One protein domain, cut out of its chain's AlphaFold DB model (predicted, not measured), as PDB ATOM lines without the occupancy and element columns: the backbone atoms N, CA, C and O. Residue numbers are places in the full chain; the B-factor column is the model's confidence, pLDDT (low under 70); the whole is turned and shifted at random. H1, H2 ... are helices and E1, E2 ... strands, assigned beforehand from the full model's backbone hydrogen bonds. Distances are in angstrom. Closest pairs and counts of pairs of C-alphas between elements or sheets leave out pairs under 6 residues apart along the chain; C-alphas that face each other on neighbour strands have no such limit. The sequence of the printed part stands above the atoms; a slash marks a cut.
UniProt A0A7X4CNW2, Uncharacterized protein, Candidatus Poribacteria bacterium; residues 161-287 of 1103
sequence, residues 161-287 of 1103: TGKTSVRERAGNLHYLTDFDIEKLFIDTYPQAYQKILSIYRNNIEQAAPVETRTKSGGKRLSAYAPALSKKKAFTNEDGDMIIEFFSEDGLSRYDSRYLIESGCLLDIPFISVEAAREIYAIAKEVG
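This is residues 161 to 287 of the 1103 residues of an uncharacterized protein of Candidatus Poribacteria bacterium (UniProt A0A7X4CNW2). A strongly twisted antiparallel sheet of seven strands has its helices over one face: H2 and H3 are side by side there, running opposite ways, and short H1 is on the same face near one end of E6. The other face has no named helix on it, and the turns of the hairpins E1-E2 and E5-E6 make the two ends of the longest axis. The printed part has 127 residues with three named helices and seven named strands, in the order E1, E2, H1, H2, E3, E4, E5, E6, E7, H3, and its class is mixed, helices and strands. The sheet is branched at E2, which pairs with E1, E4 and E6; E3 pairs with E4 and E7, and E5 with E6. The whole is compact, with a radius of gyration of the C-alphas of 13.7 A and spans of 42 by 29 by 26 A.

After residues 161 to 165, strand E1 covers residues 166 to 169 and begins at C-alpha 166, (369.908, 327.795, 443.441). E2, residues 172 to 181, is the longest strand by residues, 26.9 A from first to last C-alpha. Helix H1 is residues 183 to 188, 8.5 A long, and H2 is residues 190 to 202, 18.0 A, beginning at C-alpha 190, (353.768, 338.150, 418.746). Strand E3 is residues 211 to 213, 7.0 A. E4 is residues 219 to 226, 21.5 A, and bends by 53 degrees at residue 223. E5 is residues 232 to 235, 10.2 A; E6 is residues 241 to 246, 13.6 A; E7 is residues 259 to 262, 9.2 A. H3, residues 273 to 286, is 20.0 A long and ends at C-alpha 286, (350.795, 327.902, 421.211).

E2 has staggered pairing: E1, beside residues 172 to 175, and E6, beside residues 177 to 181, lie on one side of it, and E4 on the other side. In the hairpin E1 and E2, N 167 and O 174 are 2.9 A apart, within hydrogen-bond range. Between E2 and E4 N 177 and O 223 are within range at 2.8 A, and between E2 and E6 N 180 and O 244 at 2.9 A. E5 and E6 form a hairpin, with N 234 and O 243 at 2.8 A. E3 and E4 form another, with N 220 and O 212 at 2.8 A, and on the other side of E3 is E7, with N 213 and O 259 at 2.8 A. H3 is on the sheet at a height of 9.5 A, over E6 and only just over E2, on which 3 of its C-alphas fall; it runs along the strands, at 14 degrees to E6 on the local plane. H2, on the same face at a height of 10.6 A, lies over E2 and E4 and runs slantwise to the strands, at 41 degrees to E4 on the local plane. H2 and H3 touch, at a shallow tilt of 1 degrees, opposite ways; their closest C-alphas, those of Ile 196 and Ile 279, are 5.4 A apart. H1, also on that face, is close to H2 but not clearly touching it, with the C-alphas of Ile 186 and Tyr 193 closest at 5.9 A. In H1, H2 and H3 every O i to N i+4 pair is within hydrogen-bond range.

The two C-alphas farthest apart, those of Ala 170 and Asp 238, are 43.1 A apart. The printed part has no cut. The link from E6 to E7, residues 247 to 258, is long. The mean pLDDT of the printed part is 79.2; residues 161 to 165, 205 to 207, 229 to 230, 247 to 258 and 287 are under 70.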
ATOM      1  N   THR A 161     377.843 332.931 434.550       50.06
ATOM      2  CA  THR A 161     377.253 332.974 435.891       50.06
ATOM      3  C   THR A 161     377.787 331.807 436.729       50.06
ATOM      4  O   THR A 161     377.127 330.783 436.873       50.06
ATOM      5  N   GLY A 162     378.975 331.957 437.316       48.81
ATOM      6  CA  GLY A 162     379.573 331.006 438.266       48.81
ATOM      7  C   GLY A 162     378.871 330.932 439.632       48.81
ATOM      8  O   GLY A 162     379.409 330.345 440.567       48.81
ATOM      9  N   LYS A 163     377.682 331.534 439.763       49.31
ATOM     10  CA  LYS A 163     376.763 331.332 440.890       49.31
ATOM     11  C   LYS A 163     376.171 329.918 440.839       49.31
ATOM     12  O   LYS A 163     375.999 329.345 439.765       49.31
ATOM     13  N   THR A 164     375.768 329.389 441.991       52.91
ATOM     14  CA  THR A 164     374.872 328.227 442.049       52.91
ATOM     15  C   THR A 164     373.579 328.508 441.281       52.91
ATOM     16  O   THR A 164     373.047 329.620 441.342       52.91
ATOM     17  N   SER A 165     373.023 327.489 440.618       64.31
ATOM     18  CA  SER A 165     371.689 327.586 440.005       64.31
ATOM     19  C   SER A 165     370.586 327.831 441.040       64.31
ATOM     20  O   SER A 165     369.496 328.231 440.664       64.31
ATOM     21  N   VAL A 166     370.866 327.658 442.337       74.38
ATOM     22  CA  VAL A 166     369.908 327.795 443.441       74.38
ATOM     23  C   VAL A 166     370.180 329.052 444.280       74.38
ATOM     24  O   VAL A 166     371.335 329.342 444.610       74.38
ATOM     25  N   ARG A 167     369.109 329.753 444.677       78.81
ATOM     26  CA  ARG A 167     369.049 330.725 445.786       78.81
ATOM     27  C   ARG A 167     367.938 330.322 446.756       78.81
ATOM     28  O   ARG A 167     366.882 329.866 446.327       78.81
ATOM     29  N   GLU A 168     368.137 330.555 448.049       77.88
ATOM     30  CA  GLU A 168     367.074 330.408 449.048       77.88
ATOM     31  C   GLU A 168     366.340 331.744 449.262       77.88
ATOM     32  O   GLU A 168     366.974 332.795 449.384       77.88
ATOM     33  N   ARG A 169     365.004 331.714 449.323       80.06
ATOM     34  CA  ARG A 169     364.163 332.847 449.738       80.06
ATOM     35  C   ARG A 169     363.049 332.325 450.643       80.06
ATOM     36  O   ARG A 169     362.317 331.419 450.261       80.06
ATOM     37  N   ALA A 170     362.940 332.878 451.854       81.31
ATOM     38  CA  ALA A 170     361.940 332.486 452.858       81.31
ATOM     39  C   ALA A 170     361.822 330.953 453.070       81.31
ATOM     40  O   ALA A 170     360.723 330.400 453.026       81.31
ATOM     41  N   GLY A 171     362.953 330.257 453.243       81.50
ATOM     42  CA  GLY A 171     362.997 328.802 453.462       81.50
ATOM     43  C   GLY A 171     362.776 327.934 452.216       81.50
ATOM     44  O   GLY A 171     362.764 326.711 452.327       81.50
ATOM     45  N   ASN A 172     362.580 328.533 451.037       78.56
ATOM     46  CA  ASN A 172     362.316 327.821 449.787       78.56
ATOM     47  C   ASN A 172     363.475 327.971 448.796       78.56
ATOM     48  O   ASN A 172     364.045 329.053 448.643       78.56
ATOM     49  N   LEU A 173     363.793 326.888 448.083       81.62
ATOM     50  CA  LEU A 173     364.815 326.869 447.036       81.62
ATOM     51  C   LEU A 173     364.220 327.324 445.695       81.62
ATOM     52  O   LEU A 173     363.365 326.650 445.115       81.62
ATOM     53  N   HIS A 174     364.699 328.461 445.191       81.06
ATOM     54  CA  HIS A 174     364.413 328.959 443.849       81.06
ATOM     55  C   HIS A 174     365.597 328.674 442.922       81.06
ATOM     56  O   HIS A 174     366.750 328.931 443.268       81.06
ATOM     57  N   TYR A 175     365.297 328.207 441.718       81.75
ATOM     58  CA  TYR A 175     366.254 327.874 440.675       81.75
ATOM     59  C   TYR A 175     366.276 328.979 439.617       81.75
ATOM     60  O   TYR A 175     365.227 329.496 439.221       81.75
ATOM     61  N   LEU A 176     367.472 329.343 439.156       82.44
ATOM     62  CA  LEU A 176     367.675 330.242 438.027       82.44
ATOM     63  C   LEU A 176     367.057 329.595 436.787       82.44
ATOM     64  O   LEU A 176     367.577 328.617 436.254       82.44
ATOM     65  N   THR A 177     365.920 330.142 436.384       81.69
ATOM     66  CA  THR A 177     365.081 329.654 435.303       81.69
ATOM     67  C   THR A 177     365.197 330.619 434.134       81.69
ATOM     68  O   THR A 177     364.843 331.795 434.254       81.69
ATOM     69  N   ASP A 178     365.696 330.109 433.011       83.50
ATOM     70  CA  ASP A 178     365.744 330.838 431.747       83.50
ATOM     71  C   ASP A 178     364.592 330.375 430.853       83.50
ATOM     72  O   ASP A 178     364.449 329.180 430.567       83.50
ATOM     73  N   PHE A 179     363.803 331.342 430.390       87.69
ATOM     74  CA  PHE A 179     362.815 331.185 429.329       87.69
ATOM     75  C   PHE A 179     363.456 331.695 428.038       87.69
ATOM     76  O   PHE A 179     363.493 332.908 427.815       87.69
ATOM     77  N   ASP A 180     364.010 330.802 427.217       87.88
ATOM     78  CA  ASP A 180     364.587 331.183 425.927       87.88
ATOM     79  C   ASP A 180     363.525 331.077 424.831       87.88
ATOM     80  O   ASP A 180     362.999 329.997 424.567       87.88
ATOM     81  N   ILE A 181     363.166 332.213 424.237       89.25
ATOM     82  CA  ILE A 181     362.080 332.350 423.267       89.25
ATOM     83  C   ILE A 181     362.727 332.645 421.918       89.25
ATOM     84  O   ILE A 181     363.251 333.741 421.688       89.25
ATOM     85  N   GLU A 182     362.719 331.659 421.026       89.62
ATOM     86  CA  GLU A 182     363.407 331.779 419.747       89.62
ATOM     87  C   GLU A 182     362.770 332.845 418.854       89.62
ATOM     88  O   GLU A 182     361.575 333.146 418.957       89.62
ATOM     89  N   LYS A 183     363.563 333.416 417.937       89.75
ATOM     90  CA  LYS A 183     363.076 334.497 417.062       89.75
ATOM     91  C   LYS A 183     361.817 334.076 416.294       89.75
ATOM     92  O   LYS A 183     360.880 334.860 416.169       89.75
ATOM     93  N   LEU A 184     361.778 332.819 415.851       87.38
ATOM     94  CA  LEU A 184     360.638 332.231 415.153       87.38
ATOM     95  C   LEU A 184     359.338 332.316 415.974       87.38
ATOM     96  O   LEU A 184     358.287 332.588 415.400       87.38
ATOM     97  N   PHE A 185     359.388 332.161 417.304       90.12
ATOM     98  CA  PHE A 185     358.205 332.319 418.159       90.12
ATOM     99  C   PHE A 185     357.735 333.774 418.230       90.12
ATOM    100  O   PHE A 185     356.537 334.036 418.183       90.12
ATOM    101  N   ILE A 186     358.669 334.722 418.338       90.69
ATOM    102  CA  ILE A 186     358.364 336.157 418.439       90.69
ATOM    103  C   ILE A 186     357.709 336.655 417.147       90.69
ATOM    104  O   ILE A 186     356.702 337.361 417.204       90.69
ATOM    105  N   ASP A 187     358.265 336.258 416.000       90.50
ATOM    106  CA  ASP A 187     357.781 336.656 414.678       90.50
ATOM    107  C   ASP A 187     356.444 335.961 414.327       90.50
ATOM    108  O   ASP A 187     355.564 336.595 413.743       90.50
ATOM    109  N   THR A 188     356.256 334.689 414.711       88.44
ATOM    110  CA  THR A 188     355.036 333.906 414.395       88.44
ATOM    111  C   THR A 188     353.888 334.160 415.379       88.44
ATOM    112  O   THR A 188     352.726 334.215 414.979       88.44
ATOM    113  N   TYR A 189     354.189 334.340 416.669       90.94
ATOM    114  CA  TYR A 189     353.201 334.445 417.749       90.94
ATOM    115  C   TYR A 189     353.385 335.711 418.614       90.94
ATOM    116  O   TYR A 189     353.421 335.626 419.850       90.94
ATOM    117  N   PRO A 190     353.447 336.921 418.018       93.06
ATOM    118  CA  PRO A 190     353.768 338.150 418.746       93.06
ATOM    119  C   PRO A 190     352.784 338.455 419.885       93.06
ATOM    120  O   PRO A 190     353.197 338.961 420.925       93.06
ATOM    121  N   GLN A 191     351.498 338.105 419.751       93.19
ATOM    122  CA  GLN A 191     350.511 338.279 420.828       93.19
ATOM    123  C   GLN A 191     350.807 337.388 422.047       93.19
ATOM    124  O   GLN A 191     350.702 337.842 423.185       93.19
ATOM    125  N   ALA A 192     351.233 336.142 421.821       92.00
ATOM    126  CA  ALA A 192     351.614 335.223 422.888       92.00
ATOM    127  C   ALA A 192     352.917 335.664 423.566       92.00
ATOM    128  O   ALA A 192     353.003 335.650 424.793       92.00
ATOM    129  N   TYR A 193     353.891 336.150 422.787       92.88
ATOM    130  CA  TYR A 193     355.110 336.754 423.325       92.88
ATOM    131  C   TYR A 193     354.810 337.994 424.189       92.88
ATOM    132  O   TYR A 193     355.357 338.116 425.283       92.88
ATOM    133  N   GLN A 194     353.885 338.870 423.773       92.56
ATOM    134  CA  GLN A 194     353.446 340.005 424.601       92.56
ATOM    135  C   GLN A 194     352.714 339.561 425.881       92.56
ATOM    136  O   GLN A 194     352.926 340.169 426.928       92.56
ATOM    137  N   LYS A 195     351.908 338.485 425.840       93.75
ATOM    138  CA  LYS A 195     351.279 337.896 427.042       93.75
ATOM    139  C   LYS A 195     352.338 337.326 428.001       93.75
ATOM    140  O   LYS A 195     352.289 337.595 429.196       93.75
ATOM    141  N   ILE A 196     353.347 336.616 427.488       92.50
ATOM    142  CA  ILE A 196     354.483 336.114 428.282       92.50
ATOM    143  C   ILE A 196     355.279 337.272 428.907       92.50
ATOM    144  O   ILE A 196     355.553 337.241 430.107       92.50
ATOM    145  N   LEU A 197     355.603 338.318 428.132       91.19
ATOM    146  CA  LEU A 197     356.264 339.521 428.647       91.19
ATOM    147  C   LEU A 197     355.441 340.220 429.732       91.19
ATOM    148  O   LEU A 197     356.021 340.665 430.721       91.19
ATOM    149  N   SER A 198     354.120 340.343 429.568       92.50
ATOM    150  CA  SER A 198     353.281 341.019 430.561       92.50
ATOM    151  C   SER A 198     353.223 340.236 431.871       92.50
ATOM    152  O   SER A 198     353.397 340.832 432.928       92.50
ATOM    153  N   ILE A 199     353.097 338.906 431.825       91.69
ATOM    154  CA  ILE A 199     353.133 338.053 433.024       91.69
ATOM    155  C   ILE A 199     354.500 338.119 433.702       91.69
ATOM    156  O   ILE A 199     354.558 338.334 434.912       91.69
ATOM    157  N   TYR A 200     355.589 337.988 432.936       90.31
ATOM    158  CA  TYR A 200     356.953 338.087 433.457       90.31
ATOM    159  C   TYR A 200     357.173 339.438 434.153       90.31
ATOM    160  O   TYR A 200     357.544 339.466 435.321       90.31
ATOM    161  N   ARG A 201     356.852 340.558 433.491       89.94
ATOM    162  CA  ARG A 201     357.026 341.912 434.049       89.94
ATOM    163  C   ARG A 201     356.107 342.201 435.241       89.94
ATOM    164  O   ARG A 201     356.555 342.842 436.184       89.94
ATOM    165  N   ASN A 202     354.864 341.715 435.235       90.88
ATOM    166  CA  ASN A 202     353.897 341.963 436.314       90.88
ATOM    167  C   ASN A 202     354.155 341.121 437.580       90.88
ATOM    168  O   ASN A 202     353.651 341.475 438.642       90.88
ATOM    169  N   ASN A 203     354.908 340.020 437.484       87.94
ATOM    170  CA  ASN A 203     355.198 339.118 438.610       87.94
ATOM    171  C   ASN A 203     356.625 339.271 439.170       87.94
ATOM    172  O   ASN A 203     357.071 338.431 439.953       87.94
ATOM    173  N   ILE A 204     357.335 340.334 438.786       86.12
ATOM    174  CA  ILE A 204     358.632 340.708 439.353       86.12
ATOM    175  C   ILE A 204     358.406 341.804 440.397       86.12
ATOM    176  O   ILE A 204     358.067 342.936 440.069       86.12
ATOM    177  N   GLU A 205     358.610 341.469 441.669       64.56
ATOM    178  CA  GLU A 205     358.200 342.338 442.782       64.56
ATOM    179  C   GLU A 205     359.072 343.594 442.974       64.56
ATOM    180  O   GLU A 205     358.601 344.564 443.564       64.56
ATOM    181  N   GLN A 206     360.358 343.562 442.586       63.88
ATOM    182  CA  GLN A 206     361.360 344.526 443.094       63.88
ATOM    183  C   GLN A 206     362.467 344.972 442.112       63.88
ATOM    184  O   GLN A 206     363.226 345.873 442.459       63.88
ATOM    185  N   ALA A 207     362.582 344.400 440.906       69.69
ATOM    186  CA  ALA A 207     363.704 344.679 439.994       69.69
ATOM    187  C   ALA A 207     363.265 344.869 438.531       69.69
ATOM    188  O   ALA A 207     362.170 344.485 438.130       69.69
ATOM    189  N   ALA A 208     364.135 345.459 437.705       75.00
ATOM    190  CA  ALA A 208     363.877 345.592 436.272       75.00
ATOM    191  C   ALA A 208     364.008 344.227 435.552       75.00
ATOM    192  O   ALA A 208     364.954 343.487 435.845       75.00
ATOM    193  N   PRO A 209     363.120 343.902 434.590       79.38
ATOM    194  CA  PRO A 209     363.096 342.608 433.901       79.38
ATOM    195  C   PRO A 209     364.424 342.327 433.192       79.38
ATOM    196  O   PRO A 209     364.910 343.168 432.432       79.38
ATOM    197  N   VAL A 210     365.007 341.148 433.433       85.44
ATOM    198  CA  VAL A 210     366.264 340.712 432.806       85.44
ATOM    199  C   VAL A 210     365.941 340.139 431.435       85.44
ATOM    200  O   VAL A 210     365.631 338.958 431.290       85.44
ATOM    201  N   GLU A 211     365.988 341.013 430.432       87.69
ATOM    202  CA  GLU A 211     365.724 340.682 429.034       87.69
ATOM    203  C   GLU A 211     367.038 340.713 428.259       87.69
ATOM    204  O   GLU A 211     367.767 341.713 428.257       87.69
ATOM    205  N   THR A 212     367.343 339.605 427.591       84.75
ATOM    206  CA  THR A 212     368.553 339.457 426.786       84.75
ATOM    207  C   THR A 212     368.211 338.989 425.376       84.75
ATOM    208  O   THR A 212     367.357 338.124 425.183       84.75
ATOM    209  N   ARG A 213     368.885 339.549 424.369       83.06
ATOM    210  CA  ARG A 213     368.753 339.120 422.975       83.06
ATOM    211  C   ARG A 213     369.761 338.020 422.665       83.06
ATOM    212  O   ARG A 213     370.955 338.189 422.935       83.06
ATOM    213  N   THR A 214     369.298 336.927 422.067       80.19
ATOM    214  CA  THR A 214     370.146 335.818 421.610       80.19
ATOM    215  C   THR A 214     370.728 336.088 420.217       80.19
ATOM    216  O   THR A 214     370.325 337.019 419.513       80.19
ATOM    217  N   LYS A 215     371.675 335.250 419.769       72.69
ATOM    218  CA  LYS A 215     372.305 335.386 418.442       72.69
ATOM    219  C   LYS A 215     371.324 335.182 417.269       72.69
ATOM    220  O   LYS A 215     371.555 335.736 416.198       72.69
ATOM    221  N   SER A 216     370.249 334.412 417.440       75.31
ATOM    222  CA  SER A 216     369.189 334.262 416.426       75.31
ATOM    223  C   SER A 216     368.299 335.508 416.301       75.31
ATOM    224  O   SER A 216     367.529 335.629 415.350       75.31
ATOM    225  N   GLY A 217     368.413 336.453 417.243       82.06
ATOM    226  CA  GLY A 217     367.471 337.555 417.423       82.06
ATOM    227  C   GLY A 217     366.286 337.200 418.326       82.06
ATOM    228  O   GLY A 217     365.395 338.033 418.475       82.06
ATOM    229  N   GLY A 218     366.289 336.002 418.923       88.31
ATOM    230  CA  GLY A 218     365.363 335.598 419.976       88.31
ATOM    231  C   GLY A 218     365.573 336.373 421.279       88.31
ATOM    232  O   GLY A 218     366.450 337.240 421.393       88.31
ATOM    233  N   LYS A 219     364.742 336.064 422.271       89.56
ATOM    234  CA  LYS A 219     364.621 336.779 423.543       89.56
ATOM    235  C   LYS A 219     364.656 335.790 424.697       89.56
ATOM    236  O   LYS A 219     363.769 334.952 424.814       89.56
ATOM    237  N   ARG A 220     365.621 335.949 425.596       87.75
ATOM    238  CA  ARG A 220     365.719 335.177 426.831       87.75
ATOM    239  C   ARG A 220     365.347 336.041 428.031       87.75
ATOM    240  O   ARG A 220     365.880 337.144 428.194       87.75
ATOM    241  N   LEU A 221     364.432 335.522 428.846       90.25
ATOM    242  CA  LEU A 221     363.976 336.105 430.108       90.25
ATOM    243  C   LEU A 221     364.548 335.264 431.257       90.25
ATOM    244  O   LEU A 221     364.358 334.048 431.258       90.25
ATOM    245  N   SER A 222     365.221 335.884 432.228       87.94
ATOM    246  CA  SER A 222     365.884 335.165 433.334       87.94
ATOM    247  C   SER A 222     365.265 335.522 434.689       87.94
ATOM    248  O   SER A 222     365.142 336.704 435.014       87.94
ATOM    249  N   ALA A 223     364.881 334.531 435.500       88.44
ATOM    250  CA  ALA A 223     364.379 334.756 436.864       88.44
ATOM    251  C   ALA A 223     364.575 333.549 437.799       88.44
ATOM    252  O   ALA A 223     364.654 332.407 437.364       88.44
ATOM    253  N   TYR A 224     364.599 333.790 439.108       86.25
ATOM    254  CA  TYR A 224     364.596 332.758 440.144       86.25
ATOM    255  C   TYR A 224     363.165 332.268 440.437       86.25
ATOM    256  O   TYR A 224     362.389 332.945 441.118       86.25
ATOM    257  N   ALA A 225     362.826 331.063 439.973       83.69
ATOM    258  CA  ALA A 225     361.524 330.416 440.173       83.69
ATOM    259  C   ALA A 225     361.673 329.109 440.983       83.69
ATOM    260  O   ALA A 225     362.686 328.426 440.836       83.69
ATOM    261  N   PRO A 226     360.712 328.707 441.836       81.94
ATOM    262  CA  PRO A 226     360.773 327.403 442.502       81.94
ATOM    263  C   PRO A 226     360.721 326.241 441.498       81.94
ATOM    264  O   PRO A 226     360.191 326.393 440.399       81.94
ATOM    265  N   ALA A 227     361.272 325.085 441.883       74.25
ATOM    266  CA  ALA A 227     361.594 323.967 440.989       74.25
ATOM    267  C   ALA A 227     360.478 323.575 439.991       74.25
ATOM    268  O   ALA A 227     359.539 322.841 440.315       74.25
ATOM    269  N   LEU A 228     360.628 324.005 438.733       70.12
ATOM    270  CA  LEU A 228     359.903 323.443 437.596       70.12
ATOM    271  C   LEU A 228     360.617 322.165 437.156       70.12
ATOM    272  O   LEU A 228     361.722 322.219 436.613       70.12
ATOM    273  N   SER A 229     360.001 321.011 437.410       56.44
ATOM    274  CA  SER A 229     360.669 319.720 437.261       56.44
ATOM    275  C   SER A 229     361.010 319.382 435.803       56.44
ATOM    276  O   SER A 229     360.126 319.162 434.966       56.44
ATOM    277  N   LYS A 230     362.325 319.243 435.568       63.72
ATOM    278  CA  LYS A 230     363.015 318.942 434.298       63.72
ATOM    279  C   LYS A 230     362.970 320.041 433.229       63.72
ATOM    280  O   LYS A 230     361.940 320.671 432.993       63.72
ATOM    281  N   LYS A 231     364.083 320.151 432.493       73.50
ATOM    282  CA  LYS A 231     364.192 320.879 431.220       73.50
ATOM    283  C   LYS A 231     363.085 320.462 430.241       73.50
ATOM    284  O   LYS A 231     362.799 319.271 430.088       73.50
ATOM    285  N   LYS A 232     362.500 321.441 429.544       79.38
ATOM    286  CA  LYS A 232     361.467 321.231 428.516       79.38
ATOM    287  C   LYS A 232     361.688 322.150 427.321       79.38
ATOM    288  O   LYS A 232     362.001 323.320 427.499       79.38
ATOM    289  N   ALA A 233     361.461 321.626 426.122       81.62
ATOM    290  CA  ALA A 233     361.475 322.386 424.880       81.62
ATOM    291  C   ALA A 233     360.135 322.210 424.154       81.62
ATOM    292  O   ALA A 233     359.567 321.115 424.152       81.62
ATOM    293  N   PHE A 234     359.657 323.288 423.546       82.50
ATOM    294  CA  PHE A 234     358.494 323.327 422.667       82.50
ATOM    295  C   PHE A 234     358.963 323.515 421.225       82.50
ATOM    296  O   PHE A 234     359.890 324.288 420.971       82.50
ATOM    297  N   THR A 235     358.301 322.836 420.289       80.12
ATOM    298  CA  THR A 235     358.561 322.943 418.849       80.12
ATOM    299  C   THR A 235     357.313 323.389 418.089       80.12
ATOM    300  O   THR A 235     356.195 323.244 418.591       80.12
ATOM    301  N   ASN A 236     357.499 323.912 416.877       80.44
ATOM    302  CA  ASN A 236     356.417 324.086 415.901       80.44
ATOM    303  C   ASN A 236     356.028 322.732 415.249       80.44
ATOM    304  O   ASN A 236     356.473 321.665 415.687       80.44
ATOM    305  N   GLU A 237     355.192 322.779 414.204       77.88
ATOM    306  CA  GLU A 237     354.776 321.601 413.425       77.88
ATOM    307  C   GLU A 237     355.935 320.940 412.656       77.88
ATOM    308  O   GLU A 237     355.987 319.711 412.575       77.88
ATOM    309  N   ASP A 238     356.889 321.736 412.160       78.06
ATOM    310  CA  ASP A 238     358.079 321.268 411.432       78.06
ATOM    311  C   ASP A 238     359.132 320.603 412.342       78.06
ATOM    312  O   ASP A 238     359.990 319.852 411.873       78.06
ATOM    313  N   GLY A 239     359.052 320.838 413.657       78.88
ATOM    314  CA  GLY A 239     359.996 320.343 414.661       78.88
ATOM    315  C   GLY A 239     361.102 321.334 415.047       78.88
ATOM    316  O   GLY A 239     361.949 320.988 415.872       78.88
ATOM    317  N   ASP A 240     361.081 322.559 414.514       78.56
ATOM    318  CA  ASP A 240     361.955 323.650 414.946       78.56
ATOM    319  C   ASP A 240     361.628 324.070 416.380       78.56
ATOM    320  O   ASP A 240     360.465 324.185 416.772       78.56
ATOM    321  N   MET A 241     362.666 324.328 417.174       77.94
ATOM    322  CA  MET A 241     362.526 324.773 418.559       77.94
ATOM    323  C   MET A 241     362.030 326.223 418.614       77.94
ATOM    324  O   MET A 241     362.607 327.105 417.981       77.94
ATOM    325  N   ILE A 242     360.972 326.469 419.392       82.31
ATOM    326  CA  ILE A 242     360.332 327.789 419.506       82.31
ATOM    327  C   ILE A 242     360.430 328.389 420.915       82.31
ATOM    328  O   ILE A 242     360.616 329.599 421.035       82.31
ATOM    329  N   ILE A 243     360.372 327.576 421.978       84.50
ATOM    330  CA  ILE A 243     360.679 328.004 423.357       84.50
ATOM    331  C   ILE A 243     361.407 326.878 424.102       84.50
ATOM    332  O   ILE A 243     360.966 325.728 424.061       84.50
ATOM    333  N   GLU A 244     362.469 327.206 424.839       83.88
ATOM    334  CA  GLU A 244     363.178 326.285 425.732       83.88
ATOM    335  C   GLU A 244     363.210 326.802 427.183       83.88
ATOM    336  O   GLU A 244     363.508 327.965 427.448       83.88
ATOM    337  N   PHE A 245     362.883 325.917 428.128       81.62
ATOM    338  CA  PHE A 245     362.828 326.178 429.566       81.62
ATOM    339  C   PHE A 245     363.979 325.433 430.253       81.62
ATOM    340  O   PHE A 245     363.996 324.194 430.283       81.62
ATOM    341  N   PHE A 246     364.914 326.180 430.838       76.88
ATOM    342  CA  PHE A 246     366.007 325.654 431.664       76.88
ATOM    343  C   PHE A 246     365.656 325.842 433.144       76.88
ATOM    344  O   PHE A 246     365.212 326.924 433.512       76.88
ATOM    345  N   SER A 247     365.849 324.823 433.990       66.06
ATOM    346  CA  SER A 247     365.564 324.904 435.435       66.06
ATOM    347  C   SER A 247     366.695 324.321 436.296       66.06
ATOM    348  O   SER A 247     367.718 324.973 436.476       66.06
ATOM    349  N   GLU A 248     366.545 323.108 436.831       60.47
ATOM    350  CA  GLU A 248     367.447 322.528 437.842       60.47
ATOM    351  C   GLU A 248     368.882 322.330 437.317       60.47
ATOM    352  O   GLU A 248     369.844 322.680 438.005       60.47
ATOM    353  N   ASP A 249     369.013 321.860 436.070       56.31
ATOM    354  CA  ASP A 249     370.288 321.711 435.346       56.31
ATOM    355  C   ASP A 249     370.942 323.064 434.980       56.31
ATOM    356  O   ASP A 249     372.133 323.118 434.662       56.31
ATOM    357  N   GLY A 250     370.167 324.155 435.024       50.12
ATOM    358  CA  GLY A 250     370.581 325.519 434.706       50.12
ATOM    359  C   GLY A 250     371.079 325.733 433.271       50.12
ATOM    360  O   GLY A 250     370.836 324.946 432.352       50.12
ATOM    361  N   LEU A 251     371.814 326.831 433.087       48.03
ATOM    362  CA  LEU A 251     372.712 326.993 431.949       48.03
ATOM    363  C   LEU A 251     373.867 325.995 432.077       48.03
ATOM    364  O   LEU A 251     374.578 325.983 433.085       48.03
ATOM    365  N   SER A 252     374.153 325.255 431.005       45.50
ATOM    366  CA  SER A 252     375.499 324.708 430.851       45.50
ATOM    367  C   SER A 252     376.478 325.887 430.835       45.50
ATOM    368  O   SER A 252     376.278 326.882 430.135       45.50
ATOM    369  N   ARG A 253     377.544 325.770 431.633       46.22
ATOM    370  CA  ARG A 253     378.535 326.816 431.962       46.22
ATOM    371  C   ARG A 253     379.322 327.418 430.780       46.22
ATOM    372  O   ARG A 253     380.315 328.104 431.001       46.22
ATOM    373  N   TYR A 254     378.918 327.155 429.538       45.91
ATOM    374  CA  TYR A 254     379.523 327.681 428.314       45.91
ATOM    375  C   TYR A 254     378.507 328.198 427.276       45.91
ATOM    376  O   TYR A 254     378.937 328.673 426.221       45.91
ATOM    377  N   ASP A 255     377.194 328.124 427.530       46.53
ATOM    378  CA  ASP A 255     376.203 328.326 426.468       46.53
ATOM    379  C   ASP A 255     375.787 329.786 426.213       46.53
ATOM    380  O   ASP A 255     375.059 330.429 426.972       46.53
ATOM    381  N   SER A 256     376.181 330.222 425.009       51.25
ATOM    382  CA  SER A 256     375.675 331.364 424.241       51.25
ATOM    383  C   SER A 256     376.168 332.772 424.640       51.25
ATOM    384  O   SER A 256     376.929 332.983 425.586       51.25
ATOM    385  N   ARG A 257     375.857 333.727 423.755       58.09
ATOM    386  CA  ARG A 257     376.333 335.116 423.697       58.09
ATOM    387  C   ARG A 257     375.111 336.020 423.636       58.09
ATOM    388  O   ARG A 257     374.245 335.793 422.789       58.09
ATOM    389  N   TYR A 258     375.079 337.052 424.468       67.81
ATOM    390  CA  TYR A 258     373.866 337.830 424.691       67.81
ATOM    391  C   TYR A 258     374.120 339.332 424.557       67.81
ATOM    392  O   TYR A 258     375.205 339.832 424.865       67.81
ATOM    393  N   LEU A 259     373.097 340.067 424.130       75.94
ATOM    394  CA  LEU A 259     373.006 341.509 424.341       75.94
ATOM    395  C   LEU A 259     371.988 341.753 425.456       75.94
ATOM    396  O   LEU A 259     370.836 341.352 425.315       75.94
ATOM    397  N   ILE A 260     372.393 342.398 426.550       76.75
ATOM    398  CA  ILE A 260     371.456 342.814 427.603       76.75
ATOM    399  C   ILE A 260     370.630 343.983 427.061       76.75
ATOM    400  O   ILE A 260     371.192 344.987 426.617       76.75
ATOM    401  N   GLU A 261     369.308 343.842 427.085       80.62
ATOM    402  CA  GLU A 261     368.365 344.874 426.645       80.62
ATOM    403  C   GLU A 261     367.703 345.583 427.832       80.62
ATOM    404  O   GLU A 261     367.459 346.785 427.750       80.62
ATOM    405  N   SER A 262     367.479 344.874 428.946       81.31
ATOM    406  CA  SER A 262     367.065 345.454 430.230       81.31
ATOM    407  C   SER A 262     367.458 344.569 431.422       81.31
ATOM    408  O   SER A 262     367.856 343.417 431.254       81.31
ATOM    409  N   GLY A 263     367.318 345.105 432.640       81.56
ATOM    410  CA  GLY A 263     367.483 344.352 433.891       81.56
ATOM    411  C   GLY A 263     368.922 344.257 434.398       81.56
ATOM    412  O   GLY A 263     369.850 344.790 433.794       81.56
ATOM    413  N   CYS A 264     369.120 343.660 435.573       78.62
ATOM    414  CA  CYS A 264     370.420 343.593 436.247       78.62
ATOM    415  C   CYS A 264     370.841 342.134 436.477       78.62
ATOM    416  O   CYS A 264     370.186 341.420 437.222       78.62
ATOM    417  N   LEU A 265     371.966 341.684 435.914       71.56
ATOM    418  CA  LEU A 265     372.445 340.301 436.123       71.56
ATOM    419  C   LEU A 265     373.083 340.058 437.507       71.56
ATOM    420  O   LEU A 265     373.308 338.913 437.906       71.56
ATOM    421  N   LEU A 266     373.353 341.121 438.269       74.25
ATOM    422  CA  LEU A 266     373.681 341.015 439.695       74.25
ATOM    423  C   LEU A 266     372.427 340.704 440.530       74.25
ATOM    424  O   LEU A 266     372.490 339.923 441.485       74.25
ATOM    425  N   ASP A 267     371.300 341.278 440.112       80.88
ATOM    426  CA  ASP A 267     370.009 341.295 440.796       80.88
ATOM    427  C   ASP A 267     368.916 340.701 439.890       80.88
ATOM    428  O   ASP A 267     367.985 341.369 439.443       80.88
ATOM    429  N   ILE A 268     369.107 339.424 439.547       84.06
ATOM    430  CA  ILE A 268     368.136 338.652 438.768       84.06
ATOM    431  C   ILE A 268     366.871 338.483 439.626       84.06
ATOM    432  O   ILE A 268     366.984 337.997 440.760       84.06
ATOM    433  N   PRO A 269     365.684 338.856 439.113       86.19
ATOM    434  CA  PRO A 269     364.455 338.891 439.895       86.19
ATOM    435  C   PRO A 269     363.951 337.499 440.275       86.19
ATOM    436  O   PRO A 269     364.292 336.499 439.646       86.19
ATOM    437  N   PHE A 270     363.072 337.447 441.272       88.19
ATOM    438  CA  PHE A 270     362.263 336.270 441.585       88.19
ATOM    439  C   PHE A 270     360.899 336.356 440.890       88.19
ATOM    440  O   PHE A 270     360.375 337.456 440.714       88.19
ATOM    441  N   ILE A 271     360.314 335.203 440.556       89.62
ATOM    442  CA  ILE A 271     358.916 335.073 440.108       89.62
ATOM    443  C   ILE A 271     358.203 333.951 440.879       89.62
ATOM    444  O   ILE A 271     358.843 333.039 441.415       89.62
ATOM    445  N   SER A 272     356.871 334.018 440.938       88.62
ATOM    446  CA  SER A 272     356.023 332.992 441.556       88.62
ATOM    447  C   SER A 272     355.968 331.700 440.727       88.62
ATOM    448  O   SER A 272     356.242 331.694 439.521       88.62
ATOM    449  N   VAL A 273     355.576 330.589 441.363       85.38
ATOM    450  CA  VAL A 273     355.326 329.317 440.653       85.38
ATOM    451  C   VAL A 273     354.168 329.490 439.671       85.38
ATOM    452  O   VAL A 273     354.164 328.913 438.588       85.38
ATOM    453  N   GLU A 274     353.198 330.312 440.049       90.19
ATOM    454  CA  GLU A 274     351.973 330.625 439.328       90.19
ATOM    455  C   GLU A 274     352.297 331.366 438.027       90.19
ATOM    456  O   GLU A 274     351.896 330.906 436.962       90.19
ATOM    457  N   ALA A 275     353.128 332.413 438.082       89.56
ATOM    458  CA  ALA A 275     353.598 333.132 436.897       89.56
ATOM    459  C   ALA A 275     354.412 332.234 435.957       89.56
ATOM    460  O   ALA A 275     354.201 332.230 434.744       89.56
ATOM    461  N   ALA A 276     355.317 331.421 436.512       87.31
ATOM    462  CA  ALA A 276     356.129 330.500 435.722       87.31
ATOM    463  C   ALA A 276     355.279 329.384 435.069       87.31
ATOM    464  O   ALA A 276     355.547 328.974 433.937       87.31
ATOM    465  N   ARG A 277     354.209 328.935 435.744       87.19
ATOM    466  CA  ARG A 277     353.186 328.027 435.194       87.19
ATOM    467  C   ARG A 277     352.309 328.694 434.138       87.19
ATOM    468  O   ARG A 277     351.947 328.014 433.185       87.19
ATOM    469  N   GLU A 278     351.974 329.975 434.270       91.56
ATOM    470  CA  GLU A 278     351.171 330.702 433.277       91.56
ATOM    471  C   GLU A 278     351.972 330.956 431.988       91.56
ATOM    472  O   GLU A 278     351.478 330.697 430.892       91.56
ATOM    473  N   ILE A 279     353.253 331.330 432.107       89.50
ATOM    474  CA  ILE A 279     354.193 331.398 430.973       89.50
ATOM    475  C   ILE A 279     354.307 330.026 430.283       89.50
ATOM    476  O   ILE A 279     354.221 329.942 429.057       89.50
ATOM    477  N   TYR A 280     354.427 328.936 431.055       86.94
ATOM    478  CA  TYR A 280     354.407 327.570 430.518       86.94
ATOM    479  C   TYR A 280     353.070 327.210 429.849       86.94
ATOM    480  O   TYR A 280     353.062 326.539 428.817       86.94
ATOM    481  N   ALA A 281     351.939 327.646 430.410       90.12
ATOM    482  CA  ALA A 281     350.618 327.403 429.841       90.12
ATOM    483  C   ALA A 281     350.483 328.067 428.467       90.12
ATOM    484  O   ALA A 281     350.075 327.398 427.529       90.12
ATOM    485  N   ILE A 282     350.934 329.314 428.305       89.19
ATOM    486  CA  ILE A 282     350.913 330.020 427.010       89.19
ATOM    487  C   ILE A 282     351.855 329.358 426.004       89.19
ATOM    488  O   ILE A 282     351.478 329.137 424.855       89.19
ATOM    489  N   ALA A 283     353.062 328.979 426.438       84.06
ATOM    490  CA  ALA A 283     353.991 328.221 425.603       84.06
ATOM    491  C   ALA A 283     353.389 326.886 425.117       84.06
ATOM    492  O   ALA A 283     353.722 326.440 424.025       84.06
ATOM    493  N   LYS A 284     352.466 326.290 425.884       85.31
ATOM    494  CA  LYS A 284     351.726 325.063 425.545       85.31
ATOM    495  C   LYS A 284     350.411 325.291 424.779       85.31
ATOM    496  O   LYS A 284     350.007 324.422 424.015       85.31
ATOM    497  N   GLU A 285     349.736 326.421 424.979       86.00
ATOM    498  CA  GLU A 285     348.573 326.851 424.183       86.00
ATOM    499  C   GLU A 285     348.978 327.110 422.723       86.00
ATOM    500  O   GLU A 285     348.166 326.943 421.815       86.00
ATOM    501  N   VAL A 286     350.239 327.500 422.510       83.00
ATOM    502  CA  VAL A 286     350.795 327.902 421.211       83.00
ATOM    503  C   VAL A 286     351.764 326.861 420.630       83.00
ATOM    504  O   VAL A 286     351.774 326.642 419.423       83.00
ATOM    505  N   GLY A 287     352.574 326.205 421.468       62.31
ATOM    506  CA  GLY A 287     353.527 325.163 421.077       62.31
ATOM    507  C   GLY A 287     352.969 323.752 421.274       62.31
ATOM    508  O   GLY A 287     352.610 323.354 422.383       62.31
TER     509      GLY A 287